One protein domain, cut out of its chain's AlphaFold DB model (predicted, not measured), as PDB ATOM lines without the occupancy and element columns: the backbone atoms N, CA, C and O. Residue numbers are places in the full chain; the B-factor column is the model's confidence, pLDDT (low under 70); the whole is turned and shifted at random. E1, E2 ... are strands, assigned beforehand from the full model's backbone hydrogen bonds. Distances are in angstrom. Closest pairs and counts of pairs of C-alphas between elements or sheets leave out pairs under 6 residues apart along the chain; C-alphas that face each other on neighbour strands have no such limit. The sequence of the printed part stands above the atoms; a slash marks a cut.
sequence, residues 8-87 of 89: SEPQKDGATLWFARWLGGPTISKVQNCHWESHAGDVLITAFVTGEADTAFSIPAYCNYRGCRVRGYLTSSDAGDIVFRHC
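What this domain is: This is residues 8 to 87 of the 89 residues of an uncharacterized protein of Bradyrhizobium sp. IAR9 (UniProt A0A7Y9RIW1). One antiparallel sheet of seven strands is curled like part of a barrel and folded back on itself, with E1, E2, E3 and E4 in one leaf, E6 and E7 in the other, and E5 as the hinge. The curl brings E7 back to the last residue of E3, while the turn between E2 and E3 and the loop between E3 and E4 make the two ends of the longest axis. The printed part has 80 residues with seven named strands and no named helix; the sheet's order, E1 E2 E3 E4 E5 E6 E7, is also the order along the chain, and the class is all strand. The whole is compact, with a radius of gyration of the C-alphas of 11.9 A and spans of 38 by 26 by 21 A.

Where its parts are: E1 is residues 8 to 10, beginning at C-alpha 8 (171.028, 125.823, 175.643). E2 is residues 16 to 22, 19.5 A long. E3, residues 25 to 35, is the longest strand by residues and measures 25.3 A; it bends by 73 degrees at residue 32. E4 is residues 44 to 49, 15.9 A, and E5 residues 59 to 65, 18.7 A, beginning at C-alpha 59 (185.164, 125.634, 165.813). E6, residues 68 to 76, measures 24.0 A and bends by 50 degrees at residue 71. E7, residues 82 to 86, ends at C-alpha 86 (193.576, 130.510, 172.028).

How they stand to each other: The strands form a meander, each the antiparallel neighbour of the one before; E1 and E7 are edge strands. In the hairpin E1 and E2, N 9 and O 17 are 2.9 A apart, within hydrogen-bond range. In the hairpin E2 and E3, N 18 and O 30 are within range at 2.8 A. Between E3 and E4, also a hairpin, N 31 and O 47 are within range at 2.9 A. The hairpin E4 and E5 has N 48 and O 62 within range at 2.8 A. E5 and E6, a hairpin at 140 degrees between their directions, have N 63 and O 70 within range at 2.9 A. In the hairpin E6 and E7, N 73 and O 85 are within range at 2.8 A. The closest C-alphas of E3 and E7, those of His 35 and Val 83, are 5.2 A apart. Those of E4 and E7, Ala 47 and Phe 84, are 6.9 A apart. E1 and E7 are apart; E2 and E7 are only just apart, their closest C-alphas 8.3 A from each other.

The domain as a whole: The C-alphas farthest apart, those of Leu 23 and Gly 41, are 39.1 A from each other. The sheet is strongly twisted, its C-alphas lying up to 11.0 A off the best plane through them. The printed part has no cut and no long link; E3 to E4 and E4 to E5 are short links, the others tight. The mean pLDDT of the printed part is 89.3, and residues 53 to 56 are under 70.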
ATOM      1  N   SER A   8     169.798 126.099 174.911       95.06
ATOM      2  CA  SER A   8     171.028 125.823 175.643       95.06
ATOM      3  C   SER A   8     171.031 124.444 176.281       95.06
ATOM      4  O   SER A   8     169.985 123.979 176.730       95.06
ATOM      5  N   GLU A   9     172.215 123.855 176.398       94.88
ATOM      6  CA  GLU A   9     172.443 122.584 177.080       94.88
ATOM      7  C   GLU A   9     173.585 122.738 178.098       94.88
ATOM      8  O   GLU A   9     174.596 123.383 177.792       94.88
ATOM      9  N   PRO A  10     173.431 122.204 179.321       95.75
ATOM     10  CA  PRO A  10     174.499 122.211 180.306       95.75
ATOM     11  C   PRO A  10     175.542 121.132 179.995       95.75
ATOM     12  O   PRO A  10     175.208 120.024 179.576       95.75
ATOM     13  N   GLN A  11     176.800 121.450 180.270       93.44
ATOM     14  CA  GLN A  11     177.923 120.521 180.260       93.44
ATOM     15  C   GLN A  11     178.222 120.029 181.681       93.44
ATOM     16  O   GLN A  11     177.791 120.631 182.668       93.44
ATOM     17  N   LYS A  12     178.947 118.910 181.799       91.25
ATOM     18  CA  LYS A  12     179.265 118.289 183.096       91.25
ATOM     19  C   LYS A  12     180.150 119.173 183.974       91.25
ATOM     20  O   LYS A  12     179.994 119.154 185.191       91.25
ATOM     21  N   ASP A  13     181.033 119.949 183.359       89.88
ATOM     22  CA  ASP A  13     181.923 120.916 184.011       89.88
ATOM     23  C   ASP A  13     181.217 122.216 184.449       89.88
ATOM     24  O   ASP A  13     181.846 123.108 185.016       89.88
ATOM     25  N   GLY A  14     179.908 122.342 184.209       91.56
ATOM     26  CA  GLY A  14     179.132 123.539 184.533       91.56
ATOM     27  C   GLY A  14     179.136 124.613 183.440       91.56
ATOM     28  O   GLY A  14     178.488 125.651 183.615       91.56
ATOM     29  N   ALA A  15     179.796 124.379 182.300       95.00
ATOM     30  CA  ALA A  15     179.646 125.234 181.130       95.00
ATOM     31  C   ALA A  15     178.228 125.122 180.543       95.00
ATOM     32  O   ALA A  15     177.504 124.144 180.734       95.00
ATOM     33  N   THR A  16     177.796 126.150 179.814       96.81
ATOM     34  CA  THR A  16     176.512 126.144 179.098       96.81
ATOM     35  C   THR A  16     176.752 126.379 177.617       96.81
ATOM     36  O   THR A  16     177.185 127.463 177.210       96.81
ATOM     37  N   LEU A  17     176.430 125.376 176.806       95.00
ATOM     38  CA  LEU A  17     176.481 125.455 175.356       95.00
ATOM     39  C   LEU A  17     175.196 126.104 174.868       95.00
ATOM     40  O   LEU A  17     174.102 125.688 175.239       95.00
ATOM     41  N   TRP A  18     175.320 127.116 174.022       95.00
ATOM     42  CA  TRP A  18     174.190 127.743 173.358       95.00
ATOM     43  C   TRP A  18     174.214 127.412 171.883       95.00
ATOM     44  O   TRP A  18     175.255 127.510 171.232       95.00
ATOM     45  N   PHE A  19     173.043 127.092 171.354       92.75
ATOM     46  CA  PHE A  19     172.865 126.671 169.979       92.75
ATOM     47  C   PHE A  19     171.937 127.628 169.245       92.75
ATOM     48  O   PHE A  19     170.965 128.140 169.804       92.75
ATOM     49  N   ALA A  20     172.225 127.846 167.969       91.12
ATOM     50  CA  ALA A  20     171.327 128.489 167.028       91.12
ATOM     51  C   ALA A  20     170.739 127.430 166.086       91.12
ATOM     52  O   ALA A  20     171.470 126.577 165.586       91.12
ATOM     53  N   ARG A  21     169.428 127.472 165.851       89.50
ATOM     54  CA  ARG A  21     168.706 126.568 164.952       89.50
ATOM     55  C   ARG A  21     168.569 127.196 163.573       89.50
ATOM     56  O   ARG A  21     167.992 128.275 163.418       89.50
ATOM     57  N   TRP A  22     169.028 126.460 162.569       85.81
ATOM     58  CA  TRP A  22     168.916 126.818 161.160       85.81
ATOM     59  C   TRP A  22     168.502 125.594 160.339       85.81
ATOM     60  O   TRP A  22     168.471 124.477 160.850       85.81
ATOM     61  N   LEU A  23     168.185 125.801 159.058       82.12
ATOM     62  CA  LEU A  23     167.743 124.729 158.154       82.12
ATOM     63  C   LEU A  23     168.770 123.588 158.018       82.12
ATOM     64  O   LEU A  23     168.371 122.449 157.811       82.12
ATOM     65  N   GLY A  24     170.065 123.882 158.174       80.88
ATOM     66  CA  GLY A  24     171.155 122.898 158.135       80.88
ATOM     67  C   GLY A  24     171.405 122.145 159.448       80.88
ATOM     68  O   GLY A  24     172.351 121.372 159.522       80.88
ATOM     69  N   GLY A  25     170.584 122.366 160.480       83.44
ATOM     70  CA  GLY A  25     170.770 121.796 161.815       83.44
ATOM     71  C   GLY A  25     171.250 122.820 162.853       83.44
ATOM     72  O   GLY A  25     171.496 123.986 162.527       83.44
ATOM     73  N   PRO A  26     171.306 122.423 164.136       85.56
ATOM     74  CA  PRO A  26     171.765 123.296 165.203       85.56
ATOM     75  C   PRO A  26     173.284 123.480 165.154       85.56
ATOM     76  O   PRO A  26     174.036 122.520 165.025       85.56
ATOM     77  N   THR A  27     173.738 124.716 165.329       88.50
ATOM     78  CA  THR A  27     175.163 125.062 165.415       88.50
ATOM     79  C   THR A  27     175.444 125.761 166.734       88.50
ATOM     80  O   THR A  27     174.654 126.613 167.153       88.50
ATOM     81  N   ILE A  28     176.576 125.460 167.371       90.75
ATOM     82  CA  ILE A  28     177.007 126.177 168.576       90.75
ATOM     83  C   ILE A  28     177.204 127.657 168.224       90.75
ATOM     84  O   ILE A  28     177.867 127.989 167.246       90.75
ATOM     85  N   SER A  29     176.620 128.552 169.018       91.81
ATOM     86  CA  SER A  29     176.756 130.001 168.851       91.81
ATOM     87  C   SER A  29     177.663 130.631 169.905       91.81
ATOM     88  O   SER A  29     178.420 131.559 169.611       91.81
ATOM     89  N   LYS A  30     177.616 130.125 171.139       94.19
ATOM     90  CA  LYS A  30     178.523 130.507 172.223       94.19
ATOM     91  C   LYS A  30     178.595 129.407 173.277       94.19
ATOM     92  O   LYS A  30     177.660 128.625 173.424       94.19
ATOM     93  N   VAL A  31     179.656 129.423 174.070       95.25
ATOM     94  CA  VAL A  31     179.780 128.615 175.285       95.25
ATOM     95  C   VAL A  31     180.031 129.565 176.447       95.25
ATOM     96  O   VAL A  31     180.974 130.356 176.419       95.25
ATOM     97  N   GLN A  32     179.133 129.555 177.428       95.69
ATOM     98  CA  GLN A  32     179.240 130.350 178.650       95.69
ATOM     99  C   GLN A  32     179.903 129.533 179.751       95.69
ATOM    100  O   GLN A  32     179.709 128.321 179.798       95.69
ATOM    101  N   ASN A  33     180.649 130.202 180.634       95.75
ATOM    102  CA  ASN A  33     181.470 129.557 181.664       95.75
ATOM    103  C   ASN A  33     182.384 128.467 181.077       95.75
ATOM    104  O   ASN A  33     182.597 127.429 181.683       95.75
ATOM    105  N   CYS A  34     182.885 128.697 179.863       95.19
ATOM    106  CA  CYS A  34     183.759 127.773 179.160       95.19
ATOM    107  C   CYS A  34     185.163 127.845 179.757       95.19
ATOM    108  O   CYS A  34     185.696 128.947 179.932       95.19
ATOM    109  N   HIS A  35     185.768 126.690 180.027       95.25
ATOM    110  CA  HIS A  35     187.133 126.627 180.525       95.25
ATOM    111  C   HIS A  35     188.134 127.052 179.441       95.25
ATOM    112  O   HIS A  35     188.123 126.547 178.312       95.25
ATOM    113  N   TRP A  36     189.028 127.979 179.786       94.06
ATOM    114  CA  TRP A  36     190.135 128.381 178.926       94.06
ATOM    115  C   TRP A  36     191.355 127.489 179.178       94.06
ATOM    116  O   TRP A  36     192.283 127.845 179.893       94.06
ATOM    117  N   GLU A  37     191.380 126.334 178.521       91.25
ATOM    118  CA  GLU A  37     192.369 125.273 178.766       91.25
ATOM    119  C   GLU A  37     193.819 125.663 178.443       91.25
ATOM    120  O   GLU A  37     194.758 125.224 179.093       91.25
ATOM    121  N   SER A  38     194.012 126.525 177.448       85.12
ATOM    122  CA  SER A  38     195.347 127.014 177.054       85.12
ATOM    123  C   SER A  38     195.863 128.198 177.888       85.12
ATOM    124  O   SER A  38     196.908 128.754 177.557       85.12
ATOM    125  N   HIS A  39     195.134 128.638 178.917       87.50
ATOM    126  CA  HIS A  39     195.553 129.731 179.793       87.50
ATOM    127  C   HIS A  39     196.086 129.195 181.122       87.50
ATOM    128  O   HIS A  39     195.665 128.148 181.599       87.50
ATOM    129  N   ALA A  40     197.015 129.926 181.739       82.50
ATOM    130  CA  ALA A  40     197.493 129.571 183.066       82.50
ATOM    131  C   ALA A  40     196.405 129.858 184.116       82.50
ATOM    132  O   ALA A  40     195.961 130.998 184.261       82.50
ATOM    133  N   GLY A  41     196.030 128.829 184.874       82.75
ATOM    134  CA  GLY A  41     194.986 128.897 185.897       82.75
ATOM    135  C   GLY A  41     193.601 128.491 185.387       82.75
ATOM    136  O   GLY A  41     193.385 128.311 184.194       82.75
ATOM    137  N   ASP A  42     192.663 128.352 186.320       85.81
ATOM    138  CA  ASP A  42     191.279 127.949 186.051       85.81
ATOM    139  C   ASP A  42     190.434 129.180 185.688       85.81
ATOM    140  O   ASP A  42     189.821 129.835 186.537       85.81
ATOM    141  N   VAL A  43     190.515 129.593 184.420       92.56
ATOM    142  CA  VAL A  43     189.815 130.779 183.916       92.56
ATOM    143  C   VAL A  43     188.588 130.369 183.120       92.56
ATOM    144  O   VAL A  43     188.682 129.733 182.072       92.56
ATOM    145  N   LEU A  44     187.431 130.849 183.577       94.75
ATOM    146  CA  LEU A  44     186.160 130.708 182.881       94.75
ATOM    147  C   LEU A  44     185.874 131.943 182.027       94.75
ATOM    148  O   LEU A  44     185.966 133.086 182.480       94.75
ATOM    149  N   ILE A  45     185.487 131.712 180.778       94.50
ATOM    150  CA  ILE A  45     185.166 132.760 179.807       94.50
ATOM    151  C   ILE A  45     183.812 132.507 179.145       94.50
ATOM    152  O   ILE A  45     183.220 131.436 179.237       94.50
ATOM    153  N   THR A  46     183.326 133.502 178.407       95.56
ATOM    154  CA  THR A  46     182.338 133.247 177.355       95.56
ATOM    155  C   THR A  46     183.041 133.257 176.005       95.56
ATOM    156  O   THR A  46     183.587 134.286 175.598       95.56
ATOM    157  N   ALA A  47     183.018 132.116 175.323       95.00
ATOM    158  CA  ALA A  47     183.520 131.961 173.966       95.00
ATOM    159  C   ALA A  47     182.375 132.157 172.967       95.00
ATOM    160  O   ALA A  47     181.305 131.571 173.117       95.00
ATOM    161  N   PHE A  48     182.594 132.975 171.944       94.38
ATOM    162  CA  PHE A  48     181.639 133.269 170.881       94.38
ATOM    163  C   PHE A  48     182.133 132.669 169.572       94.38
ATOM    164  O   PHE A  48     183.249 132.973 169.146       94.38
ATOM    165  N   VAL A  49     181.297 131.856 168.934       92.44
ATOM    166  CA  VAL A  49     181.609 131.227 167.648       92.44
ATOM    167  C   VAL A  49     181.534 132.271 166.536       92.44
ATOM    168  O   VAL A  49     180.613 133.089 166.494       92.44
ATOM    169  N   THR A  50     182.528 132.270 165.649       89.38
ATOM    170  CA  THR A  50     182.644 133.249 164.552       89.38
ATOM    171  C   THR A  50     182.499 132.666 163.162       89.38
ATOM    172  O   THR A  50     182.370 133.433 162.214       89.38
ATOM    173  N   GLY A  51     182.531 131.346 163.028       81.38
ATOM    174  CA  GLY A  51     182.485 130.680 161.738       81.38
ATOM    175  C   GLY A  51     182.030 129.238 161.866       81.38
ATOM    176  O   GLY A  51     181.671 128.773 162.949       81.38
ATOM    177  N   GLU A  52     182.033 128.562 160.730       72.44
ATOM    178  CA  GLU A  52     181.782 127.132 160.648       72.44
ATOM    179  C   GLU A  52     183.011 126.349 161.126       72.44
ATOM    180  O   GLU A  52     184.109 126.897 161.211       72.44
ATOM    181  N   ALA A  53     182.827 125.085 161.495       69.56
ATOM    182  CA  ALA A  53     183.932 124.237 161.917       69.56
ATOM    183  C   ALA A  53     184.913 124.024 160.747       69.56
ATOM    184  O   ALA A  53     184.553 123.410 159.745       69.56
ATOM    185  N   ASP A  54     186.151 124.507 160.887       59.97
ATOM    186  CA  ASP A  54     187.190 124.375 159.852       59.97
ATOM    187  C   ASP A  54     187.735 122.931 159.763       59.97
ATOM    188  O   ASP A  54     188.307 122.523 158.754       59.97
ATOM    189  N   THR A  55     187.541 122.131 160.821       59.12
ATOM    190  CA  THR A  55     187.794 120.680 160.880       59.12
ATOM    191  C   THR A  55     186.771 120.015 161.806       59.12
ATOM    192  O   THR A  55     186.115 120.696 162.592       59.12
ATOM    193  N   ALA A  56     186.667 118.680 161.787       61.03
ATOM    194  CA  ALA A  56     185.732 117.925 162.637       61.03
ATOM    195  C   ALA A  56     185.884 118.171 164.159       61.03
ATOM    196  O   ALA A  56     185.021 117.750 164.924       61.03
ATOM    197  N   PHE A  57     186.952 118.846 164.602       71.06
ATOM    198  CA  PHE A  57     187.307 118.987 166.016       71.06
ATOM    199  C   PHE A  57     187.549 120.433 166.466       71.06
ATOM    200  O   PHE A  57     187.893 120.654 167.624       71.06
ATOM    201  N   SER A  58     187.429 121.435 165.589       86.62
ATOM    202  CA  SER A  58     187.748 122.822 165.957       86.62
ATOM    203  C   SER A  58     186.784 123.824 165.340       86.62
ATOM    204  O   SER A  58     186.656 123.913 164.120       86.62
ATOM    205  N   ILE A  59     186.127 124.601 166.203       91.25
ATOM    206  CA  ILE A  59     185.164 125.634 165.813       91.25
ATOM    207  C   ILE A  59     185.786 127.007 166.092       91.25
ATOM    208  O   ILE A  59     186.039 127.318 167.258       91.25
ATOM    209  N   PRO A  60     186.027 127.855 165.078       92.25
ATOM    210  CA  PRO A  60     186.659 129.154 165.270       92.25
ATOM    211  C   PRO A  60     185.816 130.047 166.185       92.25
ATOM    212  O   PRO A  60     184.606 130.221 165.997       92.25
ATOM    213  N   ALA A  61     186.470 130.637 167.182       93.62
ATOM    214  CA  ALA A  61     185.814 131.403 168.228       93.62
ATOM    215  C   ALA A  61     186.685 132.555 168.746       93.62
ATOM    216  O   ALA A  61     187.872 132.695 168.445       93.62
ATOM    217  N   TYR A  62     186.095 133.407 169.574       94.38
ATOM    218  CA  TYR A  62     186.843 134.386 170.353       94.38
ATOM    219  C   TYR A  62     186.218 134.584 171.726       94.38
ATOM    220  O   TYR A  62     185.030 134.338 171.927       94.38
ATOM    221  N   CYS A  63     186.995 135.130 172.650       94.31
ATOM    222  CA  CYS A  63     186.497 135.630 173.920       94.31
ATOM    223  C   CYS A  63     186.940 137.080 174.135       94.31
ATOM    224  O   CYS A  63     187.827 137.596 173.451       94.31
ATOM    225  N   ASN A  64     186.285 137.760 175.071       93.06
ATOM    226  CA  ASN A  64     186.755 139.044 175.573       93.06
ATOM    227  C   ASN A  64     187.332 138.808 176.965       93.06
ATOM    228  O   ASN A  64     186.594 138.433 177.874       93.06
ATOM    229  N   TYR A  65     188.630 139.037 177.129       91.31
ATOM    230  CA  TYR A  65     189.323 138.876 178.398       91.31
ATOM    231  C   TYR A  65     190.075 140.160 178.736       91.31
ATOM    232  O   TYR A  65     190.878 140.644 177.941       91.31
ATOM    233  N   ARG A  66     189.774 140.743 179.904       89.88
ATOM    234  CA  ARG A  66     190.372 142.004 180.392       89.88
ATOM    235  C   ARG A  66     190.335 143.154 179.367       89.88
ATOM    236  O   ARG A  66     191.287 143.910 179.233       89.88
ATOM    237  N   GLY A  67     189.229 143.278 178.630       90.06
ATOM    238  CA  GLY A  67     189.042 144.319 177.606       90.06
ATOM    239  C   GLY A  67     189.709 144.023 176.257       90.06
ATOM    240  O   GLY A  67     189.456 144.737 175.289       90.06
ATOM    241  N   CYS A  68     190.492 142.949 176.155       90.44
ATOM    242  CA  CYS A  68     191.113 142.508 174.914       90.44
ATOM    243  C   CYS A  68     190.288 141.398 174.260       90.44
ATOM    244  O   CYS A  68     189.780 140.492 174.926       90.44
ATOM    245  N   ARG A  69     190.182 141.445 172.930       92.06
ATOM    246  CA  ARG A  69     189.575 140.367 172.148       92.06
ATOM    247  C   ARG A  69     190.630 139.306 171.855       92.06
ATOM    248  O   ARG A  69     191.546 139.560 171.080       92.06
ATOM    249  N   VAL A  70     190.469 138.122 172.433       93.25
ATOM    250  CA  VAL A  70     191.377 136.985 172.242       93.25
ATOM    251  C   VAL A  70     190.745 136.012 171.257       93.25
ATOM    252  O   VAL A  70     189.610 135.577 171.449       93.25
ATOM    253  N   ARG A  71     191.457 135.702 170.172       93.50
ATOM    254  CA  ARG A  71     190.999 134.768 169.135       93.50
ATOM    255  C   ARG A  71     191.484 133.353 169.434       93.50
ATOM    256  O   ARG A  71     192.546 133.163 170.021       93.50
ATOM    257  N   GLY A  72     190.699 132.376 169.011       93.44
ATOM    258  CA  GLY A  72     190.974 130.974 169.258       93.44
ATOM    259  C   GLY A  72     189.954 130.074 168.586       93.44
ATOM    260  O   GLY A  72     189.372 130.415 167.554       93.44
ATOM    261  N   TYR A  73     189.718 128.931 169.203       93.69
ATOM    262  CA  TYR A  73     188.761 127.939 168.754       93.69
ATOM    263  C   TYR A  73     188.204 127.162 169.947       93.69
ATOM    264  O   TYR A  73     188.827 127.062 171.007       93.69
ATOM    265  N   LEU A  74     186.999 126.633 169.775       93.69
ATOM    266  CA  LEU A  74     186.413 125.634 170.654       93.69
ATOM    267  C   LEU A  74     186.839 124.246 170.185       93.69
ATOM    268  O   LEU A  74     186.837 123.975 168.985       93.69
ATOM    269  N   THR A  75     187.173 123.379 171.131       93.12
ATOM    270  CA  THR A  75     187.553 121.977 170.909       93.12
ATOM    271  C   THR A  75     187.070 121.133 172.086       93.12
ATOM    272  O   THR A  75     186.684 121.683 173.114       93.12
ATOM    273  N   SER A  76     187.093 119.810 171.961       91.44
ATOM    274  CA  SER A  76     186.907 118.901 173.096       91.44
ATOM    275  C   SER A  76     188.197 118.749 173.912       91.44
ATOM    276  O   SER A  76     189.281 118.667 173.328       91.44
ATOM    277  N   SER A  77     188.071 118.671 175.236       90.31
ATOM    278  CA  SER A  77     189.109 118.210 176.162       90.31
ATOM    279  C   SER A  77     189.177 116.678 176.200       90.31
ATOM    280  O   SER A  77     188.313 115.993 175.643       90.31
ATOM    281  N   ASP A  78     190.158 116.124 176.916       86.50
ATOM    282  CA  ASP A  78     190.281 114.670 177.124       86.50
ATOM    283  C   ASP A  78     189.101 114.074 177.918       86.50
ATOM    284  O   ASP A  78     188.797 112.888 177.797       86.50
ATOM    285  N   ALA A  79     188.398 114.898 178.705       85.56
ATOM    286  CA  ALA A  79     187.183 114.509 179.424       85.56
ATOM    287  C   ALA A  79     185.919 114.529 178.538       85.56
ATOM    288  O   ALA A  79     184.850 114.094 178.971       85.56
ATOM    289  N   GLY A  80     186.038 115.006 177.291       86.12
ATOM    290  CA  GLY A  80     184.931 115.163 176.347       86.12
ATOM    291  C   GLY A  80     184.157 116.478 176.491       86.12
ATOM    292  O   GLY A  80     183.123 116.641 175.845       86.12
ATOM    293  N   ASP A  81     184.648 117.408 177.309       92.44
ATOM    294  CA  ASP A  81     184.036 118.716 177.546       92.44
ATOM    295  C   ASP A  81     184.486 119.736 176.488       92.44
ATOM    296  O   ASP A  81     185.640 119.741 176.062       92.44
ATOM    297  N   ILE A  82     183.595 120.631 176.058       93.31
ATOM    298  CA  ILE A  82     183.925 121.728 175.146       93.31
ATOM    299  C   ILE A  82     184.677 122.828 175.896       93.31
ATOM    300  O   ILE A  82     184.143 123.474 176.801       93.31
ATOM    301  N   VAL A  83     185.900 123.089 175.444       94.75
ATOM    302  CA  VAL A  83     186.847 124.049 176.018       94.75
ATOM    303  C   VAL A  83     187.334 125.043 174.967       94.75
ATOM    304  O   VAL A  83     187.275 124.790 173.761       94.75
ATOM    305  N   PHE A  84     187.842 126.189 175.419       95.06
ATOM    306  CA  PHE A  84     188.424 127.211 174.553       95.06
ATOM    307  C   PHE A  84     189.953 127.145 174.552       95.06
ATOM    308  O   PHE A  84     190.606 127.219 175.601       95.06
ATOM    309  N   ARG A  85     190.539 127.087 173.354       93.88
ATOM    310  CA  ARG A  85     191.980 127.229 173.133       93.88
ATOM    311  C   ARG A  85     192.257 128.477 172.307       93.88
ATOM    312  O   ARG A  85     191.615 128.704 171.288       93.88
ATOM    313  N   HIS A  86     193.193 129.306 172.756       91.38
ATOM    314  CA  HIS A  86     193.576 130.510 172.028       91.38
ATOM    315  C   HIS A  86     194.686 130.214 171.020       91.38
ATOM    316  O   HIS A  86     195.497 129.312 171.226       91.38
ATOM    317  N   CYS A  87     194.734 130.994 169.943       84.69
ATOM    318  CA  CYS A  87     195.857 130.961 169.014       84.69
ATOM    319  C   CYS A  87     196.914 131.961 169.494       84.69
ATOM    320  O   CYS A  87     196.603 133.144 169.652       84.69
TER     321      CYS A  87